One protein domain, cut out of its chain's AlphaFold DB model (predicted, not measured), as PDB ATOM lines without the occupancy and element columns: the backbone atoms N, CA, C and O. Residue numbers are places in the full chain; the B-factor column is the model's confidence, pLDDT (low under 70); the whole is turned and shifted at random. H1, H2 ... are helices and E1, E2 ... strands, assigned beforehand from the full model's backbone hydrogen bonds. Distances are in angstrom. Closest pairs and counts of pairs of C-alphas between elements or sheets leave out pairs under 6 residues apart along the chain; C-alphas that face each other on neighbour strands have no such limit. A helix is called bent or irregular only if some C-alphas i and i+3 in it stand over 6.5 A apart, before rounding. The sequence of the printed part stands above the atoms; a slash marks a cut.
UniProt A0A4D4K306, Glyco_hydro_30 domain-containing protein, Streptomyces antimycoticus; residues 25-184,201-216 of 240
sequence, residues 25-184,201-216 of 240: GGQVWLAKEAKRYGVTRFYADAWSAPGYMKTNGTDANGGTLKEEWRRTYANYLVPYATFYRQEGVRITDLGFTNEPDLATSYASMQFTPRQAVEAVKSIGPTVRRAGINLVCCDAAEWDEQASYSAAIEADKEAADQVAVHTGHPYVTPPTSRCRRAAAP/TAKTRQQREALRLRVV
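AT A GLANCE: This is residues 25 to 184 and 201 to 216 of the 240 residues of the protein "Glyco_hydro_30 domain-containing protein" of Streptomyces antimycoticus (UniProt A0A4D4K306). A strongly twisted sheet of five strands curves like a bent wall, with four helices set round one of its faces in an arc, H4, H3, H2 and then H1, and no named helix over the other face. The small helix H5 packs on H3, and long loops, residues 47 to 66 and 96 to 112, link E1 to H2 and E2 to H3. The printed part has 176 residues with five named helices and five named strands, in the order H1 E1 H2 E2 H3 E3 H4 H5 E4 E5; the class is mixed, helices and strands. The sheet is mixed, in the order E4 E3 E2 E1 E5. The whole is compact, with a radius of gyration of the C-alphas of 15.4 A, and rounded, spanning 40 by 39 by 35 A.

IN THESE COORDINATES: In the sheet, E1 is residues 41 to 46, E2 93 to 95, E3 133 to 139, 17.9 A long, E4 162 to 167, and E5 211 to 216, ending at C-alpha 216 (199.729, 217.574, 190.015). H1, residues 27 to 36, begins at C-alpha 27 (196.279, 206.756, 184.534). H2, residues 67 to 86, is 30.9 A long and irregular: C-alphas 68 and 71 are 7.2 A apart. H3, residues 113 to 129, is 24.2 A long and irregular, C-alphas 122 and 125 being 7.1 A apart, with a kink of 39 degrees near residue 122. H4 is residues 142 to 154, 18.2 A long, and H5 residues 156 to 159.

HOW THE PARTS SIT: E4 and E3 are parallel (N 166 to O 136, 2.8 A), as are E3 and E2 (N 135 to O 94, 2.8 A) and E2 and E1 (N 95 to O 44, 2.8 A); E1 and E5 are antiparallel (N 45 to O 212, 2.7 A). E1, H2, E2, then E2, H3, E3, then E3, H4 H5, E4 are strand-helix-strand units, parallel neighbour strands joined through helices, with right-handed crossovers. H3, the hub, is over E3 at a height over the sheet of 8.7 A. It touches H2, closest C-alphas Ala 74 and Ile 123, 5.0 A, at a steep tilt of 43 degrees. It touches H4 at Pro 113 and Tyr 148, 4.7 A between C-alphas, and H5 at Lys 121 and Ala 158, 5.2 A. H1, over E1 and E5, is close to but not clearly touching H2, with C-alphas Val 28 and Tyr 84 7.2 A apart. In H1 and H4 every O i to N i+4 pair is within hydrogen-bond range; H2 has 9 of 16, H3 11 of 13, and H5 is too short for such a pair.

THE WHOLE: The two C-alphas farthest apart, those of Tyr 37 and Glu 68, are 41.7 A apart. Residues 185 to 200 are not printed, and C-alphas 184 and 201 are 34.7 A apart across the cut. Of the links printed whole, E1 to H2 and E2 to H3 are long. Mean pLDDT of the printed part is 86.3, and it is under 70 at residues 171 to 172, 174 to 184 and 201 to 216, which include E5.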
ATOM      1  N   GLY A  25     195.181 201.429 184.895       84.88
ATOM      2  CA  GLY A  25     193.792 201.804 185.162       84.88
ATOM      3  C   GLY A  25     193.393 203.151 184.553       84.88
ATOM      4  O   GLY A  25     192.669 203.916 185.198       84.88
ATOM      5  N   GLY A  26     193.868 203.454 183.347       88.06
ATOM      6  CA  GLY A  26     193.649 204.699 182.609       88.06
ATOM      7  C   GLY A  26     194.524 205.879 183.048       88.06
ATOM      8  O   GLY A  26     194.372 206.987 182.523       88.06
ATOM      9  N   GLN A  27     195.428 205.684 184.011       88.00
ATOM     10  CA  GLN A  27     196.279 206.756 184.534       88.00
ATOM     11  C   GLN A  27     197.392 207.143 183.555       88.00
ATOM     12  O   GLN A  27     197.718 208.327 183.459       88.00
ATOM     13  N   VAL A  28     197.901 206.196 182.757       91.44
ATOM     14  CA  VAL A  28     198.881 206.492 181.700       91.44
ATOM     15  C   VAL A  28     198.283 207.436 180.660       91.44
ATOM     16  O   VAL A  28     198.892 208.452 180.317       91.44
ATOM     17  N   TRP A  29     197.067 207.141 180.187       94.19
ATOM     18  CA  TRP A  29     196.350 208.013 179.256       94.19
ATOM     19  C   TRP A  29     196.127 209.405 179.857       94.19
ATOM     20  O   TRP A  29     196.476 210.409 179.237       94.19
ATOM     21  N   LEU A  30     195.623 209.469 181.095       91.00
ATOM     22  CA  LEU A  30     195.364 210.739 181.774       91.00
ATOM     23  C   LEU A  30     196.639 211.581 181.911       91.00
ATOM     24  O   LEU A  30     196.603 212.795 181.719       91.00
ATOM     25  N   ALA A  31     197.767 210.947 182.223       91.94
ATOM     26  CA  ALA A  31     199.045 211.627 182.364       91.94
ATOM     27  C   ALA A  31     199.573 212.168 181.029       91.94
ATOM     28  O   ALA A  31     200.070 213.294 180.977       91.94
ATOM     29  N   LYS A  32     199.425 211.396 179.944       94.75
ATOM     30  CA  LYS A  32     199.765 211.833 178.582       94.75
ATOM     31  C   LYS A  32     198.922 213.040 178.167       94.75
ATOM     32  O   LYS A  32     199.480 214.016 177.668       94.75
ATOM     33  N   GLU A  33     197.618 213.021 178.438       95.81
ATOM     34  CA  GLU A  33     196.738 214.164 178.169       95.81
ATOM     35  C   GLU A  33     197.114 215.379 179.020       95.81
ATOM     36  O   GLU A  33     197.339 216.460 178.483       95.81
ATOM     37  N   ALA A  34     197.296 215.214 180.330       91.12
ATOM     38  CA  ALA A  34     197.730 216.298 181.208       91.12
ATOM     39  C   ALA A  34     199.042 216.945 180.727       91.12
ATOM     40  O   ALA A  34     199.157 218.172 180.695       91.12
ATOM     41  N   LYS A  35     200.009 216.132 180.286       93.75
ATOM     42  CA  LYS A  35     201.268 216.612 179.707       93.75
ATOM     43  C   LYS A  35     201.039 217.455 178.447       93.75
ATOM     44  O   LYS A  35     201.695 218.483 178.290       93.75
ATOM     45  N   ARG A  36     200.108 217.063 177.566       94.31
ATOM     46  CA  ARG A  36     199.733 217.842 176.365       94.31
ATOM     47  C   ARG A  36     199.161 219.216 176.719       94.31
ATOM     48  O   ARG A  36     199.420 220.173 176.000       94.31
ATOM     49  N   TYR A  37     198.470 219.329 177.852       94.31
ATOM     50  CA  TYR A  37     197.973 220.600 178.395       94.31
ATOM     51  C   TYR A  37     199.014 221.380 179.225       94.31
ATOM     52  O   TYR A  37     198.660 222.339 179.908       94.31
ATOM     53  N   GLY A  38     200.295 220.997 179.180       92.69
ATOM     54  CA  GLY A  38     201.389 221.740 179.815       92.69
ATOM     55  C   GLY A  38     201.694 221.349 181.263       92.69
ATOM     56  O   GLY A  38     202.476 222.030 181.923       92.69
ATOM     57  N   VAL A  39     201.124 220.254 181.780       90.06
ATOM     58  CA  VAL A  39     201.486 219.742 183.110       90.06
ATOM     59  C   VAL A  39     202.893 219.144 183.076       90.06
ATOM     60  O   VAL A  39     203.185 218.247 182.285       90.06
ATOM     61  N   THR A  40     203.768 219.624 183.960       89.94
ATOM     62  CA  THR A  40     205.184 219.214 184.030       89.94
ATOM     63  C   THR A  40     205.544 218.438 185.294       89.94
ATOM     64  O   THR A  40     206.635 217.875 185.367       89.94
ATOM     65  N   ARG A  41     204.641 218.391 186.280       88.88
ATOM     66  CA  ARG A  41     204.857 217.751 187.581       88.88
ATOM     67  C   ARG A  41     203.870 216.602 187.779       88.88
ATOM     68  O   ARG A  41     202.661 216.778 187.659       88.88
ATOM     69  N   PHE A  42     204.396 215.431 188.106       90.38
ATOM     70  CA  PHE A  42     203.654 214.180 188.213       90.38
ATOM     71  C   PHE A  42     204.056 213.476 189.507       90.38
ATOM     72  O   PHE A  42     205.229 213.144 189.684       90.38
ATOM     73  N   TYR A  43     203.087 213.273 190.401       93.38
ATOM     74  CA  TYR A  43     203.308 212.711 191.729       93.38
ATOM     75  C   TYR A  43     202.756 211.288 191.806       93.38
ATOM     76  O   TYR A  43     201.547 211.092 191.856       93.38
ATOM     77  N   ALA A  44     203.635 210.289 191.804       92.50
ATOM     78  CA  ALA A  44     203.255 208.903 192.051       92.50
ATOM     79  C   ALA A  44     203.213 208.636 193.559       92.50
ATOM     80  O   ALA A  44     204.186 208.894 194.254       92.50
ATOM     81  N   ASP A  45     202.113 208.109 194.068       92.62
ATOM     82  CA  ASP A  45     201.864 207.945 195.489       92.62
ATOM     83  C   ASP A  45     201.355 206.533 195.791       92.62
ATOM     84  O   ASP A  45     200.456 206.027 195.116       92.62
ATOM     85  N   ALA A  46     201.965 205.861 196.763       93.38
ATOM     86  CA  ALA A  46     201.618 204.497 197.137       93.38
ATOM     87  C   ALA A  46     200.646 204.485 198.319       93.38
ATOM     88  O   ALA A  46     200.988 204.891 199.419       93.38
ATOM     89  N   TRP A  47     199.452 203.931 198.129       92.19
ATOM     90  CA  TRP A  47     198.497 203.688 199.213       92.19
ATOM     91  C   TRP A  47     198.902 202.500 200.074       92.19
ATOM     92  O   TRP A  47     198.602 202.460 201.264       92.19
ATOM     93  N   SER A  48     199.556 201.509 199.472       93.62
ATOM     94  CA  SER A  48     200.028 200.325 200.174       93.62
ATOM     95  C   SER A  48     201.146 199.640 199.398       93.62
ATOM     96  O   SER A  48     201.168 199.650 198.169       93.62
ATOM     97  N   ALA A  49     202.032 198.948 200.109       95.12
ATOM     98  CA  ALA A  49     202.859 197.914 199.501       95.12
ATOM     99  C   ALA A  49     202.009 196.683 199.111       95.12
ATOM    100  O   ALA A  49     200.913 196.500 199.664       95.12
ATOM    101  N   PRO A  50     202.504 195.825 198.194       94.50
ATOM    102  CA  PRO A  50     201.991 194.471 197.983       94.50
ATOM    103  C   PRO A  50     201.769 193.699 199.278       94.50
ATOM    104  O   PRO A  50     202.574 193.788 200.201       94.50
ATOM    105  N   GLY A  51     200.689 192.911 199.340       94.81
ATOM    106  CA  GLY A  51     200.314 192.175 200.552       94.81
ATOM    107  C   GLY A  51     201.429 191.271 201.086       94.81
ATOM    108  O   GLY A  51     201.624 191.195 202.295       94.81
ATOM    109  N   TYR A  52     202.235 190.671 200.203       95.31
ATOM    110  CA  TYR A  52     203.373 189.834 200.603       95.31
ATOM    111  C   TYR A  52     204.471 190.614 201.357       95.31
ATOM    112  O   TYR A  52     205.138 190.047 202.228       95.31
ATOM    113  N   MET A  53     204.589 191.928 201.121       96.81
ATOM    114  CA  MET A  53     205.500 192.826 201.845       96.81
ATOM    115  C   MET A  53     204.935 193.310 203.192       96.81
ATOM    116  O   MET A  53     205.623 194.015 203.929       96.81
ATOM    117  N   LYS A  54     203.685 192.971 203.528       97.12
ATOM    118  CA  LYS A  54     202.976 193.513 204.694       97.12
ATOM    119  C   LYS A  54     202.735 192.476 205.777       97.12
ATOM    120  O   LYS A  54     202.567 191.289 205.503       97.12
ATOM    121  N   THR A  55     202.674 192.942 207.022       97.75
ATOM    122  CA  THR A  55     202.477 192.099 208.213       97.75
ATOM    123  C   THR A  55     201.142 191.359 208.232       97.75
ATOM    124  O   THR A  55     201.060 190.277 208.800       97.75
ATOM    125  N   ASN A  56     200.114 191.892 207.569       97.00
ATOM    126  CA  ASN A  56     198.787 191.282 207.476       97.00
ATOM    127  C   ASN A  56     198.554 190.477 206.182       97.00
ATOM    128  O   ASN A  56     197.446 189.994 205.964       97.00
ATOM    129  N   GLY A  57     199.556 190.349 205.304       96.00
ATOM    130  CA  GLY A  57     199.451 189.551 204.075       96.00
ATOM    131  C   GLY A  57     198.506 190.110 203.001       96.00
ATOM    132  O   GLY A  57     198.288 189.456 201.986       96.00
ATOM    133  N   THR A  58     197.942 191.307 203.188       94.56
ATOM    134  CA  THR A  58     196.969 191.919 202.270       94.56
ATOM    135  C   THR A  58     197.296 193.386 202.019       94.56
ATOM    136  O   THR A  58     197.928 194.047 202.837       94.56
ATOM    137  N   ASP A  59     196.890 193.927 200.872       92.19
ATOM    138  CA  ASP A  59     197.062 195.345 200.560       92.19
ATOM    139  C   ASP A  59     196.052 196.251 201.261       92.19
ATOM    140  O   ASP A  59     196.301 197.445 201.412       92.19
ATOM    141  N   ALA A  60     194.949 195.686 201.737       93.00
ATOM    142  CA  ALA A  60     193.907 196.398 202.457       93.00
ATOM    143  C   ALA A  60     194.034 196.253 203.983       93.00
ATOM    144  O   ALA A  60     194.939 195.597 204.496       93.00
ATOM    145  N   ASN A  61     193.085 196.845 204.704       95.38
ATOM    146  CA  ASN A  61     192.869 196.670 206.140       95.38
ATOM    147  C   ASN A  61     194.091 197.041 206.997       95.38
ATOM    148  O   ASN A  61     194.374 196.382 207.995       95.38
ATOM    149  N   GLY A  62     194.823 198.090 206.602       94.56
ATOM    150  CA  GLY A  62     196.001 198.557 207.332       94.56
ATOM    151  C   GLY A  62     197.158 197.561 207.262       94.56
ATOM    152  O   GLY A  62     197.513 197.090 206.181       94.56
ATOM    153  N   GLY A  63     197.759 197.254 208.413       96.88
ATOM    154  CA  GLY A  63     199.015 196.507 208.476       96.88
ATOM    155  C   GLY A  63     200.211 197.393 208.135       96.88
ATOM    156  O   GLY A  63     200.066 198.513 207.649       96.88
ATOM    157  N   THR A  64     201.410 196.892 208.397       96.19
ATOM    158  CA  THR A  64     202.656 197.658 208.275       96.19
ATOM    159  C   THR A  64     203.613 196.986 207.303       96.19
ATOM    160  O   THR A  64     203.520 195.781 207.046       96.19
ATOM    161  N   LEU A  65     204.542 197.771 206.756       96.06
ATOM    162  CA  LEU A  65     205.633 197.241 205.947       96.06
ATOM    163  C   LEU A  65     206.543 196.375 206.826       96.06
ATOM    164  O   LEU A  65     207.070 196.842 207.843       96.06
ATOM    165  N   LYS A  66     206.724 195.118 206.424       96.00
ATOM    166  CA  LYS A  66     207.666 194.192 207.051       96.00
ATOM    167  C   LYS A  66     209.085 194.751 206.975       96.00
ATOM    168  O   LYS A  66     209.463 195.380 205.985       96.00
ATOM    169  N   GLU A  67     209.866 194.536 208.024       93.06
ATOM    170  CA  GLU A  67     211.201 195.120 208.152       93.06
ATOM    171  C   GLU A  67     212.141 194.658 207.039       93.06
ATOM    172  O   GLU A  67     212.794 195.486 206.402       93.06
ATOM    173  N   GLU A  68     212.105 193.366 206.721       94.00
ATOM    174  CA  GLU A  68     212.894 192.747 205.661       94.00
ATOM    175  C   GLU A  68     212.568 193.300 204.263       94.00
ATOM    176  O   GLU A  68     213.398 193.242 203.360       94.00
ATOM    177  N   TRP A  69     211.395 193.918 204.082       95.19
ATOM    178  CA  TRP A  69     210.986 194.529 202.818       95.19
ATOM    179  C   TRP A  69     211.264 196.033 202.735       95.19
ATOM    180  O   TRP A  69     211.152 196.590 201.645       95.19
ATOM    181  N   ARG A  70     211.660 196.720 203.820       91.06
ATOM    182  CA  ARG A  70     211.827 198.195 203.827       91.06
ATOM    183  C   ARG A  70     212.792 198.695 202.756       91.06
ATOM    184  O   ARG A  70     212.489 199.653 202.047       91.06
ATOM    185  N   ARG A  71     213.937 198.026 202.608       87.44
ATOM    186  CA  ARG A  71     214.956 198.381 201.608       87.44
ATOM    187  C   ARG A  71     214.498 198.046 200.188       87.44
ATOM    188  O   ARG A  71     214.655 198.864 199.282       87.44
ATOM    189  N   THR A  72     213.900 196.873 199.995       89.50
ATOM    190  CA  THR A  72     213.453 196.393 198.677       89.50
ATOM    191  C   THR A  72     212.166 197.073 198.213       89.50
ATOM    192  O   THR A  72     211.903 197.136 197.015       89.50
ATOM    193  N   TYR A  73     211.392 197.691 199.105       94.50
ATOM    194  CA  TYR A  73     210.203 198.443 198.713       94.50
ATOM    195  C   TYR A  73     210.543 199.621 197.785       94.50
ATOM    196  O   TYR A  73     209.796 199.917 196.854       94.50
ATOM    197  N   ALA A  74     211.728 200.223 197.916       90.38
ATOM    198  CA  ALA A  74     212.205 201.213 196.949       90.38
ATOM    199  C   ALA A  74     212.407 200.625 195.539       90.38
ATOM    200  O   ALA A  74     212.149 201.301 194.541       90.38
ATOM    201  N   ASN A  75     212.810 199.353 195.457       86.88
ATOM    202  CA  ASN A  75     212.900 198.610 194.202       86.88
ATOM    203  C   ASN A  75     211.514 198.258 193.660       86.88
ATOM    204  O   ASN A  75     211.403 197.909 192.501       86.88
ATOM    205  N   TYR A  76     210.439 198.369 194.430       91.12
ATOM    206  CA  TYR A  76     209.086 198.334 193.882       91.12
ATOM    207  C   TYR A  76     208.662 199.715 193.359       91.12
ATOM    208  O   TYR A  76     208.157 199.838 192.249       91.12
ATOM    209  N   LEU A  77     208.936 200.778 194.115       93.88
ATOM    210  CA  LEU A  77     208.490 202.136 193.792       93.88
ATOM    211  C   LEU A  77     209.198 202.746 192.566       93.88
ATOM    212  O   LEU A  77     208.555 203.336 191.699       93.88
ATOM    213  N   VAL A  78     210.523 202.619 192.459       95.12
ATOM    214  CA  VAL A  78     211.299 203.269 191.382       95.12
ATOM    215  C   VAL A  78     211.021 202.681 189.987       95.12
ATOM    216  O   VAL A  78     210.929 203.454 189.024       95.12
ATOM    217  N   PRO A  79     210.843 201.359 189.817       94.81
ATOM    218  CA  PRO A  79     210.444 200.793 188.531       94.81
ATOM    219  C   PRO A  79     209.097 201.295 188.020       94.81
ATOM    220  O   PRO A  79     208.988 201.533 186.822       94.81
ATOM    221  N   TYR A  80     208.125 201.588 188.892       94.25
ATOM    222  CA  TYR A  80     206.875 202.236 188.475       94.25
ATOM    223  C   TYR A  80     207.131 203.573 187.764       94.25
ATOM    224  O   TYR A  80     206.639 203.809 186.661       94.25
ATOM    225  N   ALA A  81     207.991 204.419 188.336       94.12
ATOM    226  CA  ALA A  81     208.392 205.672 187.697       94.12
ATOM    227  C   ALA A  81     209.169 205.452 186.385       94.12
ATOM    228  O   ALA A  81     209.113 206.281 185.473       94.12
ATOM    229  N   THR A  82     209.894 204.337 186.269       94.94
ATOM    230  CA  THR A  82     210.578 203.953 185.028       94.94
ATOM    231  C   THR A  82     209.605 203.512 183.942       94.94
ATOM    232  O   THR A  82     209.782 203.938 182.802       94.94
ATOM    233  N   PHE A  83     208.558 202.756 184.275       95.94
ATOM    234  CA  PHE A  83     207.506 202.401 183.324       95.94
ATOM    235  C   PHE A  83     206.795 203.646 182.786       95.94
ATOM    236  O   PHE A  83     206.725 203.840 181.577       95.94
ATOM    237  N   TYR A  84     206.410 204.588 183.651       96.12
ATOM    238  CA  TYR A  84     205.850 205.868 183.196       96.12
ATOM    239  C   TYR A  84     206.799 206.653 182.280       96.12
ATOM    240  O   TYR A  84     206.364 207.260 181.296       96.12
ATOM    241  N   ARG A  85     208.111 206.610 182.553       96.62
ATOM    242  CA  ARG A  85     209.112 207.249 181.690       96.62
ATOM    243  C   ARG A  85     209.147 206.620 180.293       96.62
ATOM    244  O   ARG A  85     209.301 207.366 179.328       96.62
ATOM    245  N   GLN A  86     208.979 205.301 180.177       97.25
ATOM    246  CA  GLN A  86     208.863 204.605 178.884       97.25
ATOM    247  C   GLN A  86     207.611 205.048 178.116       97.25
ATOM    248  O   GLN A  86     207.654 205.194 176.900       97.25
ATOM    249  N   GLU A  87     206.544 205.397 178.834       97.31
ATOM    250  CA  GLU A  87     205.329 205.996 178.271       97.31
ATOM    251  C   GLU A  87     205.467 207.492 177.921       97.31
ATOM    252  O   GLU A  87     204.493 208.153 177.553       97.31
ATOM    253  N   GLY A  88     206.666 208.067 178.049       96.69
ATOM    254  CA  GLY A  88     206.926 209.478 177.776       96.69
ATOM    255  C   GLY A  88     206.461 210.430 178.883       96.69
ATOM    256  O   GLY A  88     206.440 211.645 178.665       96.69
ATOM    257  N   VAL A  89     206.113 209.928 180.069       95.88
ATOM    258  CA  VAL A  89     205.704 210.730 181.231       95.88
ATOM    259  C   VAL A  89     206.774 210.636 182.316       95.88
ATOM    260  O   VAL A  89     207.049 209.574 182.861       95.88
ATOM    261  N   ARG A  90     207.390 211.764 182.675       96.31
ATOM    262  CA  ARG A  90     208.371 211.787 183.763       96.31
ATOM    263  C   ARG A  90     207.658 211.983 185.098       96.31
ATOM    264  O   ARG A  90     207.159 213.073 185.357       96.31
ATOM    265  N   ILE A  91     207.680 210.962 185.952       95.50
ATOM    266  CA  ILE A  91     207.338 211.116 187.371       95.50
ATOM    267  C   ILE A  91     208.397 212.001 188.032       95.50
ATOM    268  O   ILE A  91     209.593 211.722 187.937       95.50
ATOM    269  N   THR A  92     207.963 213.096 188.652       95.62
ATOM    270  CA  THR A  92     208.842 214.076 189.312       95.62
ATOM    271  C   THR A  92     208.913 213.859 190.812       95.62
ATOM    272  O   THR A  92     209.938 214.142 191.425       95.62
ATOM    273  N   ASP A  93     207.835 213.341 191.392       94.62
ATOM    274  CA  ASP A  93     207.656 213.187 192.825       94.62
ATOM    275  C   ASP A  93     207.129 211.787 193.124       94.62
ATOM    276  O   ASP A  93     206.278 211.275 192.393       94.62
ATOM    277  N   LEU A  94     207.634 211.172 194.189       95.31
ATOM    278  CA  LEU A  94     207.266 209.823 194.583       95.31
ATOM    279  C   LEU A  94     207.033 209.720 196.090       95.31
ATOM    280  O   LEU A  94     207.887 210.102 196.885       95.31
ATOM    281  N   GLY A  95     205.879 209.181 196.455       95.25
ATOM    282  CA  GLY A  95     205.423 208.949 197.817       95.25
ATOM    283  C   GLY A  95     205.286 207.458 198.065       95.25
ATOM    284  O   GLY A  95     204.902 206.695 197.178       95.25
ATOM    285  N   PHE A  96     205.652 207.036 199.268       95.31
ATOM    286  CA  PHE A  96     205.670 205.624 199.659       95.31
ATOM    287  C   PHE A  96     204.499 205.240 200.575       95.31
ATOM    288  O   PHE A  96     204.395 204.083 200.983       95.31
ATOM    289  N   THR A  97     203.652 206.202 200.938       93.75
ATOM    290  CA  THR A  97     202.503 205.997 201.816       93.75
ATOM    291  C   THR A  97     201.441 207.069 201.571       93.75
ATOM    292  O   THR A  97     201.778 208.204 201.247       93.75
ATOM    293  N   ASN A  98     200.176 206.698 201.770       93.75
ATOM    294  CA  ASN A  98     199.034 207.600 201.823       93.75
ATOM    295  C   ASN A  98     198.213 207.263 203.062       93.75
ATOM    296  O   ASN A  98     197.832 206.103 203.241       93.75
ATOM    297  N   GLU A  99     197.829 208.294 203.808       93.94
ATOM    298  CA  GLU A  99     197.026 208.194 205.029       93.94
ATOM    299  C   GLU A  99     197.530 207.068 205.959       93.94
ATOM    300  O   GLU A  99     196.756 206.174 206.315       93.94
ATOM    301  N   PRO A 100     198.835 207.059 206.321       95.75
ATOM    302  CA  PRO A 100     199.439 206.036 207.188       95.75
ATOM    303  C   PRO A 100     198.796 205.932 208.578       95.75
ATOM    304  O   PRO A 100     199.006 204.959 209.301       95.75
ATOM    305  N   ASP A 101     198.024 206.940 208.955       94.00
ATOM    306  CA  ASP A 101     197.217 207.050 210.158       94.00
ATOM    307  C   ASP A 101     195.888 206.270 210.084       94.00
ATOM    308  O   ASP A 101     195.229 206.092 211.107       94.00
ATOM    309  N   LEU A 102     195.513 205.721 208.919       92.50
ATOM    310  CA  LEU A 102     194.244 205.015 208.718       92.50
ATOM    311  C   LEU A 102     194.408 203.549 208.280       92.50
ATOM    312  O   LEU A 102     195.248 203.187 207.457       92.50
ATOM    313  N   ALA A 103     193.506 202.697 208.774       95.25
ATOM    314  CA  ALA A 103     193.255 201.357 208.244       95.25
ATOM    315  C   ALA A 103     191.892 201.351 207.541       95.25
ATOM    316  O   ALA A 103     190.880 201.739 208.123       95.25
ATOM    317  N   THR A 104     191.846 200.924 206.278       90.06
ATOM    318  CA  THR A 104     190.625 201.014 205.462       90.06
ATOM    319  C   THR A 104     190.329 199.696 204.756       90.06
ATOM    320  O   THR A 104     191.228 198.894 204.536       90.06
ATOM    321  N   SER A 105     189.081 199.475 204.331       92.06
ATOM    322  CA  SER A 105     188.693 198.271 203.568       92.06
ATOM    323  C   SER A 105     189.286 198.191 202.152       92.06
ATOM    324  O   SER A 105     189.003 197.262 201.401       92.06
ATOM    325  N   TYR A 106     190.087 199.181 201.765       87.44
ATOM    326  CA  TYR A 106     190.823 199.257 200.511       87.44
ATOM    327  C   TYR A 106     192.318 199.446 200.788       87.44
ATOM    328  O   TYR A 106     192.737 199.438 201.948       87.44
ATOM    329  N   ALA A 107     193.123 199.594 199.727       90.25
ATOM    330  CA  ALA A 107     194.570 199.739 199.840       90.25
ATOM    331  C   ALA A 107     194.959 200.764 200.921       90.25
ATOM    332  O   ALA A 107     194.593 201.937 200.827       90.25
ATOM    333  N   SER A 108     195.637 200.289 201.962       93.56
ATOM    334  CA  SER A 108     196.077 201.084 203.111       93.56
ATOM    335  C   SER A 108     197.259 200.406 203.794       93.56
ATOM    336  O   SER A 108     197.274 199.184 203.936       93.56
ATOM    337  N   MET A 109     198.252 201.184 204.213       95.69
ATOM    338  CA  MET A 109     199.450 200.708 204.906       95.69
ATOM    339  C   MET A 109     199.871 201.734 205.947       95.69
ATOM    340  O   MET A 109     200.118 202.891 205.615       95.69
ATOM    341  N   GLN A 110     199.962 201.288 207.192       97.56
ATOM    342  CA  GLN A 110     200.176 202.155 208.335       97.56
ATOM    343  C   GLN A 110     201.657 202.350 208.637       97.56
ATOM    344  O   GLN A 110     202.474 201.435 208.484       97.56
ATOM    345  N   PHE A 111     201.974 203.542 209.129       97.25
ATOM    346  CA  PHE A 111     203.267 203.887 209.699       97.25
ATOM    347  C   PHE A 111     203.032 204.701 210.963       97.25
ATOM    348  O   PHE A 111     202.185 205.576 210.985       97.25
ATOM    349  N   THR A 112     203.809 204.470 212.012       97.31
ATOM    350  CA  THR A 112     204.013 205.495 213.045       97.31
ATOM    351  C   THR A 112     205.011 206.547 212.542       97.31
ATOM    352  O   THR A 112     205.780 206.247 211.623       97.31
ATOM    353  N   PRO A 113     205.109 207.743 213.158       97.00
ATOM    354  CA  PRO A 113     206.139 208.723 212.798       97.00
ATOM    355  C   PRO A 113     207.559 208.143 212.804       97.00
ATOM    356  O   PRO A 113     208.323 208.364 211.869       97.00
ATOM    357  N   ARG A 114     207.889 207.300 213.793       97.25
ATOM    358  CA  ARG A 114     209.173 206.584 213.838       97.25
ATOM    359  C   ARG A 114     209.345 205.631 212.654       97.25
ATOM    360  O   ARG A 114     210.398 205.610 212.037       97.25
ATOM    361  N   GLN A 115     208.324 204.843 212.320       97.12
ATOM    362  CA  GLN A 115     208.411 203.928 211.177       97.12
ATOM    363  C   GLN A 115     208.519 204.682 209.843       97.12
ATOM    364  O   GLN A 115     209.184 204.189 208.935       97.12
ATOM    365  N   ALA A 116     207.907 205.863 209.723       97.38
ATOM    366  CA  ALA A 116     208.061 206.719 208.551       97.38
ATOM    367  C   ALA A 116     209.511 207.205 208.395       97.38
ATOM    368  O   ALA A 116     210.036 207.158 207.288       97.38
ATOM    369  N   VAL A 117     210.191 207.580 209.489       98.00
ATOM    370  CA  VAL A 117     211.631 207.911 209.478       98.00
ATOM    371  C   VAL A 117     212.464 206.738 208.950       98.00
ATOM    372  O   VAL A 117     213.235 206.907 208.006       98.00
ATOM    373  N   GLU A 118     212.262 205.528 209.481       97.44
ATOM    374  CA  GLU A 118     212.996 204.332 209.030       97.44
ATOM    375  C   GLU A 118     212.728 203.992 207.552       97.44
ATOM    376  O   GLU A 118     213.634 203.597 206.807       97.44
ATOM    377  N   ALA A 119     211.484 204.169 207.101       96.62
ATOM    378  CA  ALA A 119     211.114 203.997 205.701       96.62
ATOM    379  C   ALA A 119     211.800 205.041 204.806       96.62
ATOM    380  O   ALA A 119     212.382 204.676 203.786       96.62
ATOM    381  N   VAL A 120     211.809 206.317 205.207       97.75
ATOM    382  CA  VAL A 120     212.497 207.400 204.490       97.75
ATOM    383  C   VAL A 120     213.988 207.100 204.339       97.75
ATOM    384  O   VAL A 120     214.513 207.199 203.230       97.75
ATOM    385  N   LYS A 121     214.664 206.673 205.411       97.38
ATOM    386  CA  LYS A 121     216.093 206.312 205.378       97.38
ATOM    387  C   LYS A 121     216.368 205.141 204.434       97.38
ATOM    388  O   LYS A 121     217.343 205.152 203.684       97.38
ATOM    389  N   SER A 122     215.463 204.163 204.401       96.62
ATOM    390  CA  SER A 122     215.581 202.983 203.537       96.62
ATOM    391  C   SER A 122     215.300 203.285 202.056       96.62
ATOM    392  O   SER A 122     215.957 202.735 201.169       96.62
ATOM    393  N   ILE A 123     214.322 204.150 201.773       96.31
ATOM    394  CA  ILE A 123     213.787 204.390 200.424       96.31
ATOM    395  C   ILE A 123     214.471 205.576 199.738       96.31
ATOM    396  O   ILE A 123     214.793 205.515 198.545       96.31
ATOM    397  N   GLY A 124     214.724 206.644 200.492       96.56
ATOM    398  CA  GLY A 124     215.215 207.931 200.007       96.56
ATOM    399  C   GLY A 124     216.458 207.854 199.127       96.56
ATOM    400  O   GLY A 124     216.415 208.380 198.011       96.56
ATOM    401  N   PRO A 125     217.527 207.133 199.519       96.75
ATOM    402  CA  PRO A 125     218.731 207.043 198.703       96.75
ATOM    403  C   PRO A 125     218.474 206.473 197.301       96.75
ATOM    404  O   PRO A 125     219.082 206.923 196.328       96.75
ATOM    405  N   THR A 126     217.573 205.496 197.177       96.31
ATOM    406  CA  THR A 126     217.223 204.867 195.894       96.31
ATOM    407  C   THR A 126     216.363 205.791 195.036       96.31
ATOM    408  O   THR A 126     216.644 205.946 193.847       96.31
ATOM    409  N   VAL A 127     215.377 206.466 195.633       96.44
ATOM    410  CA  VAL A 127     214.531 207.455 194.940       96.44
ATOM    411  C   VAL A 127     215.364 208.643 194.446       96.44
ATOM    412  O   VAL A 127     215.264 209.030 193.281       96.44
ATOM    413  N   ARG A 128     216.284 209.145 195.278       95.69
ATOM    414  CA  ARG A 128     217.209 210.226 194.915       95.69
ATOM    415  C   ARG A 128     218.138 209.833 193.766       95.69
ATOM    416  O   ARG A 128     218.310 210.619 192.839       95.69
ATOM    417  N   ARG A 129     218.703 208.615 193.778       96.62
ATOM    418  CA  ARG A 129     219.523 208.098 192.659       96.62
ATOM    419  C   ARG A 129     218.744 208.007 191.346       96.62
ATOM    420  O   ARG A 129     219.341 208.155 190.287       96.62
ATOM    421  N   ALA A 130     217.428 207.803 191.407       96.12
ATOM    422  CA  ALA A 130     216.561 207.816 190.232       96.12
ATOM    423  C   ALA A 130     216.225 209.236 189.725       96.12
ATOM    424  O   ALA A 130     215.542 209.371 188.709       96.12
ATOM    425  N   GLY A 131     216.692 210.295 190.401       96.44
ATOM    426  CA  GLY A 131     216.424 211.686 190.026       96.44
ATOM    427  C   GLY A 131     214.971 212.113 190.260       96.44
ATOM    428  O   GLY A 131     214.437 212.907 189.478       96.44
ATOM    429  N   ILE A 132     214.337 211.546 191.294       96.31
ATOM    430  CA  ILE A 132     212.944 211.779 191.693       96.31
ATOM    431  C   ILE A 132     212.931 212.383 193.104       96.31
ATOM    432  O   ILE A 132     213.754 212.024 193.948       96.31
ATOM    433  N   ASN A 133     211.995 213.291 193.371       95.94
ATOM    434  CA  ASN A 133     211.779 213.852 194.702       95.94
ATOM    435  C   ASN A 133     211.032 212.852 195.589       95.94
ATOM    436  O   ASN A 133     209.951 212.401 195.213       95.94
ATOM    437  N   LEU A 134     211.552 212.545 196.780       96.62
ATOM    438  CA  LEU A 134     210.782 211.800 197.778       96.62
ATOM    439  C   LEU A 134     209.783 212.733 198.476       96.62
ATOM    440  O   LEU A 134     210.144 213.834 198.904       96.62
ATOM    441  N   VAL A 135     208.545 212.268 198.603       93.56
ATOM    442  CA  VAL A 135     207.417 212.986 199.201       93.56
ATOM    443  C   VAL A 135     206.834 212.173 200.357       93.56
ATOM    444  O   VAL A 135     206.755 210.948 200.268       93.56
ATOM    445  N   CYS A 136     206.466 212.838 201.455       91.88
ATOM    446  CA  CYS A 136     205.872 212.187 202.626       91.88
ATOM    447  C   CYS A 136     204.944 213.148 203.390       91.88
ATOM    448  O   CYS A 136     205.260 214.321 203.506       91.88
ATOM    449  N   CYS A 137     203.844 212.730 204.003       93.12
ATOM    450  CA  CYS A 137     203.394 211.345 204.156       93.12
ATOM    451  C   CYS A 137     201.923 211.164 203.772       93.12
ATOM    452  O   CYS A 137     201.362 210.097 203.996       93.12
ATOM    453  N   ASP A 138     201.292 212.209 203.231       91.31
ATOM    454  CA  ASP A 138     199.882 212.224 202.848       91.31
ATOM    455  C   ASP A 138     198.956 211.764 203.993       91.31
ATOM    456  O   ASP A 138     197.943 211.107 203.740       91.31
ATOM    457  N   ALA A 139     199.279 212.108 205.254       89.88
ATOM    458  CA  ALA A 139     198.422 211.794 206.406       89.88
ATOM    459  C   ALA A 139     196.993 212.320 206.192       89.88
ATOM    460  O   ALA A 139     196.796 213.322 205.498       89.88
ATOM    461  N   ALA A 140     195.981 211.636 206.731       86.38
ATOM    462  CA  ALA A 140     194.583 212.022 206.521       86.38
ATOM    463  C   ALA A 140     194.249 213.382 207.158       86.38
ATOM    464  O   ALA A 140     193.347 214.096 206.699       86.38
ATOM    465  N   GLU A 141     195.008 213.741 208.187       81.94
ATOM    466  CA  GLU A 141     194.827 214.950 208.972       81.94
ATOM    467  C   GLU A 141     196.109 215.788 209.014       81.94
ATOM    468  O   GLU A 141     197.231 215.280 208.934       81.94
ATOM    469  N   TRP A 142     195.943 217.108 209.115       80.25
ATOM    470  CA  TRP A 142     197.060 218.045 209.077       80.25
ATOM    471  C   TRP A 142     197.905 218.018 210.356       80.25
ATOM    472  O   TRP A 142     199.126 218.156 210.287       80.25
ATOM    473  N   ASP A 143     197.277 217.812 211.514       83.81
ATOM    474  CA  ASP A 143     197.975 217.711 212.804       83.81
ATOM    475  C   ASP A 143     198.817 216.420 212.882       83.81
ATOM    476  O   ASP A 143     199.978 216.428 213.304       83.81
ATOM    477  N   GLU A 144     198.292 215.328 212.341       87.19
ATOM    478  CA  GLU A 144     198.975 214.047 212.199       87.19
ATOM    479  C   GLU A 144     200.150 214.210 211.244       87.19
ATOM    480  O   GLU A 144     201.274 213.824 211.578       87.19
ATOM    481  N   GLN A 145     199.937 214.882 210.107       89.00
ATOM    482  CA  GLN A 145     201.025 215.225 209.198       89.00
ATOM    483  C   GLN A 145     202.122 216.037 209.897       89.00
ATOM    484  O   GLN A 145     203.305 215.785 209.666       89.00
ATOM    485  N   ALA A 146     201.764 216.981 210.773       87.12
ATOM    486  CA  ALA A 146     202.745 217.753 211.526       87.12
ATOM    487  C   ALA A 146     203.620 216.854 212.420       87.12
ATOM    488  O   ALA A 146     204.823 217.101 212.529       87.12
ATOM    489  N   SER A 147     203.054 215.784 212.988       91.38
ATOM    490  CA  SER A 147     203.796 214.792 213.778       91.38
ATOM    491  C   SER A 147     204.776 213.972 212.929       91.38
ATOM    492  O   SER A 147     205.925 213.787 213.336       91.38
ATOM    493  N   TYR A 148     204.379 213.533 211.728       93.75
ATOM    494  CA  TYR A 148     205.298 212.865 210.793       93.75
ATOM    495  C   TYR A 148     206.425 213.794 210.340       93.75
ATOM    496  O   TYR A 148     207.597 213.420 210.391       93.75
ATOM    497  N   SER A 149     206.082 215.019 209.930       92.25
ATOM    498  CA  SER A 149     207.063 216.011 209.494       92.25
ATOM    499  C   SER A 149     208.060 216.337 210.606       92.25
ATOM    500  O   SER A 149     209.258 216.366 210.345       92.25
ATOM    501  N   ALA A 150     207.603 216.515 211.849       91.62
ATOM    502  CA  ALA A 150     208.487 216.779 212.982       91.62
ATOM    503  C   ALA A 150     209.462 215.621 213.251       91.62
ATOM    504  O   ALA A 150     210.639 215.870 213.499       91.62
ATOM    505  N   ALA A 151     209.001 214.369 213.171       95.75
ATOM    506  CA  ALA A 151     209.862 213.201 213.356       95.75
ATOM    507  C   ALA A 151     210.928 213.081 212.252       95.75
ATOM    508  O   ALA A 151     212.089 212.818 212.553       95.75
ATOM    509  N   ILE A 152     210.548 213.317 210.991       96.12
ATOM    510  CA  ILE A 152     211.469 213.301 209.842       96.12
ATOM    511  C   ILE A 152     212.514 214.407 209.959       96.12
ATOM    512  O   ILE A 152     213.692 214.150 209.756       96.12
ATOM    513  N   GLU A 153     212.104 215.623 210.307       93.25
ATOM    514  CA  GLU A 153     213.010 216.774 210.413       93.25
ATOM    515  C   GLU A 153     213.944 216.689 211.632       93.25
ATOM    516  O   GLU A 153     215.004 217.313 211.640       93.25
ATOM    517  N   ALA A 154     213.575 215.917 212.659       95.12
ATOM    518  CA  ALA A 154     214.427 215.655 213.816       95.12
ATOM    519  C   ALA A 154     215.554 214.642 213.527       95.12
ATOM    520  O   ALA A 154     216.568 214.652 214.226       95.12
ATOM    521  N   ASP A 155     215.409 213.786 212.509       97.44
ATOM    522  CA  ASP A 155     216.453 212.863 212.051       97.44
ATOM    523  C   ASP A 155     217.152 213.445 210.815       97.44
ATOM    524  O   ASP A 155     216.584 213.519 209.727       97.44
ATOM    525  N   LYS A 156     218.420 213.845 210.967       95.56
ATOM    526  CA  LYS A 156     219.189 214.479 209.885       95.56
ATOM    527  C   LYS A 156     219.258 213.621 208.615       95.56
ATOM    528  O   LYS A 156     219.205 214.159 207.511       95.56
ATOM    529  N   GLU A 157     219.413 212.308 208.758       96.25
ATOM    530  CA  GLU A 157     219.546 211.414 207.612       96.25
ATOM    531  C   GLU A 157     218.239 211.348 206.820       96.25
ATOM    532  O   GLU A 157     218.280 211.383 205.588       96.25
ATOM    533  N   ALA A 158     217.100 211.301 207.516       97.00
ATOM    534  CA  ALA A 158     215.772 211.299 206.914       97.00
ATOM    535  C   ALA A 158     215.395 212.661 206.312       97.00
ATOM    536  O   ALA A 158     214.904 212.719 205.180       97.00
ATOM    537  N   ALA A 159     215.671 213.756 207.025       94.50
ATOM    538  CA  ALA A 159     215.424 215.122 206.564       94.50
ATOM    539  C   ALA A 159     216.127 215.421 205.227       94.50
ATOM    540  O   ALA A 159     215.541 216.039 204.339       94.50
ATOM    541  N   ASP A 160     217.349 214.906 205.039       95.19
ATOM    542  CA  ASP A 160     218.126 215.064 203.803       95.19
ATOM    543  C   ASP A 160     217.549 214.266 202.604       95.19
ATOM    544  O   ASP A 160     218.021 214.417 201.470       95.19
ATOM    545  N   GLN A 161     216.544 213.402 202.813       97.00
ATOM    546  CA  GLN A 161     215.887 212.648 201.735       97.00
ATOM    547  C   GLN A 161     214.548 213.241 201.292       97.00
ATOM    548  O   GLN A 161     214.192 213.090 200.123       97.00
ATOM    549  N   VAL A 162     213.780 213.865 202.193       95.00
ATOM    550  CA  VAL A 162     212.416 214.334 201.895       95.00
ATOM    551  C   VAL A 162     212.457 215.714 201.253       95.00
ATOM    552  O   VAL A 162     212.850 216.704 201.864       95.00
ATOM    553  N   ALA A 163     212.010 215.791 200.001       93.38
ATOM    554  CA  ALA A 163     211.959 217.044 199.257       93.38
ATOM    555  C   ALA A 163     210.694 217.853 199.576       93.38
ATOM    556  O   ALA A 163     210.724 219.084 199.555       93.38
ATOM    557  N   VAL A 164     209.573 217.169 199.835       88.88
ATOM    558  CA  VAL A 164     208.271 217.805 200.061       88.88
ATOM    559  C   VAL A 164     207.495 217.066 201.144       88.88
ATOM    560  O   VAL A 164     207.309 215.854 201.060       88.88
ATOM    561  N   HIS A 165     206.994 217.831 202.117       90.25
ATOM    562  CA  HIS A 165     206.015 217.352 203.089       90.25
ATOM    563  C   HIS A 165     204.589 217.543 202.554       90.25
ATOM    564  O   HIS A 165     204.255 218.624 202.061       90.25
ATOM    565  N   THR A 166     203.749 216.518 202.646       88.38
ATOM    566  CA  THR A 166     202.383 216.468 202.102       88.38
ATOM    567  C   THR A 166     201.409 215.916 203.123       88.38
ATOM    568  O   THR A 166     201.751 214.999 203.849       88.38
ATOM    569  N   GLY A 167     200.184 216.440 203.159       85.38
ATOM    570  CA  GLY A 167     199.117 215.978 204.049       85.38
ATOM    571  C   GLY A 167     197.744 216.350 203.502       85.38
ATOM    572  O   GLY A 167     197.615 217.270 202.684       85.38
ATOM    573  N   HIS A 168     196.713 215.640 203.947       81.12
ATOM    574  CA  HIS A 168     195.327 215.919 203.601       81.12
ATOM    575  C   HIS A 168     194.635 216.787 204.658       81.12
ATOM    576  O   HIS A 168     195.002 216.759 205.829       81.12
ATOM    577  N   PRO A 169     193.597 217.547 204.265       79.44
ATOM    578  CA  PRO A 169     192.844 218.384 205.189       79.44
ATOM    579  C   PRO A 169     191.441 217.821 205.485       79.44
ATOM    580  O   PRO A 169     190.475 218.588 205.499       79.44
ATOM    581  N   TYR A 170     191.264 216.496 205.595       73.88
ATOM    582  CA  TYR A 170     189.907 215.929 205.698       73.88
ATOM    583  C   TYR A 170     189.201 216.303 206.997       73.88
ATOM    584  O   TYR A 170     187.987 216.521 206.983       73.88
ATOM    585  N   VAL A 171     189.960 216.372 208.089       68.94
ATOM    586  CA  VAL A 171     189.441 216.633 209.434       68.94
ATOM    587  C   VAL A 171     189.960 217.971 209.939       68.94
ATOM    588  O   VAL A 171     189.165 218.863 210.242       68.94
ATOM    589  N   THR A 172     191.280 218.156 209.931       67.69
ATOM    590  CA  THR A 172     191.927 219.402 210.346       67.69
ATOM    591  C   THR A 172     192.412 220.208 209.132       67.69
ATOM    592  O   THR A 172     193.053 219.666 208.228       67.69
ATOM    593  N   PRO A 173     192.074 221.509 209.033       70.25
ATOM    594  CA  PRO A 173     192.566 222.359 207.955       70.25
ATOM    595  C   PRO A 173     194.071 222.642 208.109       70.25
ATOM    596  O   PRO A 173     194.585 222.625 209.223       70.25
ATOM    597  N   PRO A 174     194.774 223.014 207.022       67.19
ATOM    598  CA  PRO A 174     196.182 223.367 207.086       67.19
ATOM    599  C   PRO A 174     196.363 224.751 207.713       67.19
ATOM    600  O   PRO A 174     196.411 225.766 207.017       67.19
ATOM    601  N   THR A 175     196.385 224.805 209.043       67.88
ATOM    602  CA  THR A 175     196.445 226.054 209.824       67.88
ATOM    603  C   THR A 175     197.826 226.372 210.378       67.88
ATOM    604  O   THR A 175     198.039 227.467 210.893       67.88
ATOM    605  N   SER A 176     198.777 225.450 210.257       63.03
ATOM    606  CA  SER A 176     200.149 225.592 210.744       63.03
ATOM    607  C   SER A 176     201.139 225.121 209.680       63.03
ATOM    608  O   SER A 176     200.851 224.219 208.898       63.03
ATOM    609  N   ARG A 177     202.317 225.747 209.610       60.94
ATOM    610  CA  ARG A 177     203.386 225.261 208.727       60.94
ATOM    611  C   ARG A 177     203.939 223.949 209.277       60.94
ATOM    612  O   ARG A 177     204.216 223.876 210.476       60.94
ATOM    613  N   CYS A 178     204.218 222.986 208.400       54.44
ATOM    614  CA  CYS A 178     205.123 221.890 208.738       54.44
ATOM    615  C   CYS A 178     206.475 222.506 209.135       54.44
ATOM    616  O   CYS A 178     207.097 223.224 208.345       54.44
ATOM    617  N   ARG A 179     206.886 222.327 210.394       50.28
ATOM    618  CA  ARG A 179     208.120 222.924 210.917       50.28
ATOM    619  C   ARG A 179     209.314 222.245 210.253       50.28
ATOM    620  O   ARG A 179     209.596 221.097 210.557       50.28
ATOM    621  N   ARG A 180     210.021 222.968 209.384       43.56
ATOM    622  CA  ARG A 180     211.350 222.578 208.904       43.56
ATOM    623  C   ARG A 180     212.392 223.149 209.859       43.56
ATOM    624  O   ARG A 180     212.406 224.365 210.073       43.56
ATOM    625  N   ALA A 181     213.251 222.313 210.429       39.56
ATOM    626  CA  ALA A 181     214.418 222.800 211.150       39.56
ATOM    627  C   ALA A 181     215.457 223.252 210.106       39.56
ATOM    628  O   ALA A 181     216.178 222.448 209.539       39.56
ATOM    629  N   ALA A 182     215.475 224.553 209.804       34.19
ATOM    630  CA  ALA A 182     216.556 225.250 209.096       34.19
ATOM    631  C   ALA A 182     217.064 224.623 207.767       34.19
ATOM    632  O   ALA A 182     218.196 224.163 207.677       34.19
ATOM    633  N   ALA A 183     216.287 224.728 206.682       30.80
ATOM    634  CA  ALA A 183     216.823 224.679 205.312       30.80
ATOM    635  C   ALA A 183     215.972 225.543 204.349       30.80
ATOM    636  O   ALA A 183     214.763 225.699 204.570       30.80
ATOM    637  N   PRO A 184     216.572 226.150 203.300       33.59
ATOM    638  CA  PRO A 184     215.976 227.268 202.572       33.59
ATOM    639  C   PRO A 184     214.742 226.806 201.786       33.59
ATOM    640  O   PRO A 184     214.818 225.889 200.976       33.59
ATOM    641  N   THR A 201     184.990 214.870 200.148       37.56
ATOM    642  CA  THR A 201     184.114 213.981 199.368       37.56
ATOM    643  C   THR A 201     184.545 212.516 199.469       37.56
ATOM    644  O   THR A 201     185.730 212.233 199.621       37.56
ATOM    645  N   ALA A 202     183.596 211.587 199.313       41.47
ATOM    646  CA  ALA A 202     183.833 210.140 199.300       41.47
ATOM    647  C   ALA A 202     184.788 209.687 198.174       41.47
ATOM    648  O   ALA A 202     184.731 210.206 197.056       41.47
ATOM    649  N   LYS A 203     185.628 208.679 198.463       49.44
ATOM    650  CA  LYS A 203     186.619 208.140 197.517       49.44
ATOM    651  C   LYS A 203     186.000 207.195 196.472       49.44
ATOM    652  O   LYS A 203     185.230 206.294 196.817       49.44
ATOM    653  N   THR A 204     186.366 207.355 195.201       51.03
ATOM    654  CA  THR A 204     185.901 206.557 194.048       51.03
ATOM    655  C   THR A 204     186.562 205.167 193.967       51.03
ATOM    656  O   THR A 204     187.534 204.872 194.659       51.03
ATOM    657  N   ARG A 205     186.057 204.273 193.099       46.94
ATOM    658  CA  ARG A 205     186.649 202.933 192.855       46.94
ATOM    659  C   ARG A 205     188.081 203.018 192.306       46.94
ATOM    660  O   ARG A 205     188.944 202.264 192.739       46.94
ATOM    661  N   GLN A 206     188.343 204.001 191.444       45.06
ATOM    662  CA  GLN A 206     189.672 204.341 190.921       45.06
ATOM    663  C   GLN A 206     190.557 205.032 191.974       45.06
ATOM    664  O   GLN A 206     191.661 205.428 191.634       45.06
ATOM    665  N   GLN A 207     190.088 205.178 193.228       46.53
ATOM    666  CA  GLN A 207     190.799 205.700 194.411       46.53
ATOM    667  C   GLN A 207     191.052 204.626 195.511       46.53
ATOM    668  O   GLN A 207     191.481 204.963 196.611       46.53
ATOM    669  N   ARG A 208     190.934 203.316 195.208       53.00
ATOM    670  CA  ARG A 208     191.185 202.161 196.116       53.00
ATOM    671  C   ARG A 208     192.336 201.162 195.771       53.00
ATOM    672  O   ARG A 208     192.317 200.038 196.249       53.00
ATOM    673  N   GLU A 209     193.307 201.527 194.935       55.16
ATOM    674  CA  GLU A 209     194.395 200.703 194.362       55.16
ATOM    675  C   GLU A 209     195.719 201.130 195.015       55.16
ATOM    676  O   GLU A 209     195.793 202.213 195.592       55.16
ATOM    677  N   ALA A 210     196.734 200.272 194.960       53.59
ATOM    678  CA  ALA A 210     197.868 200.328 195.877       53.59
ATOM    679  C   ALA A 210     198.990 201.298 195.510       53.59
ATOM    680  O   ALA A 210     199.664 201.799 196.406       53.59
ATOM    681  N   LEU A 211     199.159 201.602 194.230       55.22
ATOM    682  CA  LEU A 211     200.040 202.655 193.744       55.22
ATOM    683  C   LEU A 211     199.255 203.461 192.720       55.22
ATOM    684  O   LEU A 211     198.560 202.879 191.887       55.22
ATOM    685  N   ARG A 212     199.305 204.788 192.815       63.22
ATOM    686  CA  ARG A 212     198.620 205.665 191.867       63.22
ATOM    687  C   ARG A 212     199.472 206.817 191.430       63.22
ATOM    688  O   ARG A 212     200.275 207.336 192.193       63.22
ATOM    689  N   LEU A 213     199.137 207.336 190.266       51.50
ATOM    690  CA  LEU A 213     199.562 208.640 189.833       51.50
ATOM    691  C   LEU A 213     198.543 209.713 190.243       51.50
ATOM    692  O   LEU A 213     197.421 209.781 189.742       51.50
ATOM    693  N   ARG A 214     198.972 210.637 191.098       57.91
ATOM    694  CA  ARG A 214     198.342 211.948 191.251       57.91
ATOM    695  C   ARG A 214     198.933 212.893 190.203       57.91
ATOM    696  O   ARG A 214     200.105 213.273 190.246       57.91
ATOM    697  N   VAL A 215     198.105 213.304 189.245       46.38
ATOM    698  CA  VAL A 215     198.465 214.396 188.332       46.38
ATOM    699  C   VAL A 215     198.412 215.703 189.114       46.38
ATOM    700  O   VAL A 215     197.351 216.136 189.566       46.38
ATOM    701  N   VAL A 216     199.573 216.326 189.276       46.12
ATOM    702  CA  VAL A 216     199.729 217.574 190.015       46.12
ATOM    703  C   VAL A 216     199.616 218.741 189.036       46.12
ATOM    704  O   VAL A 216     200.582 219.141 188.394       46.12
TER     705      VAL A 216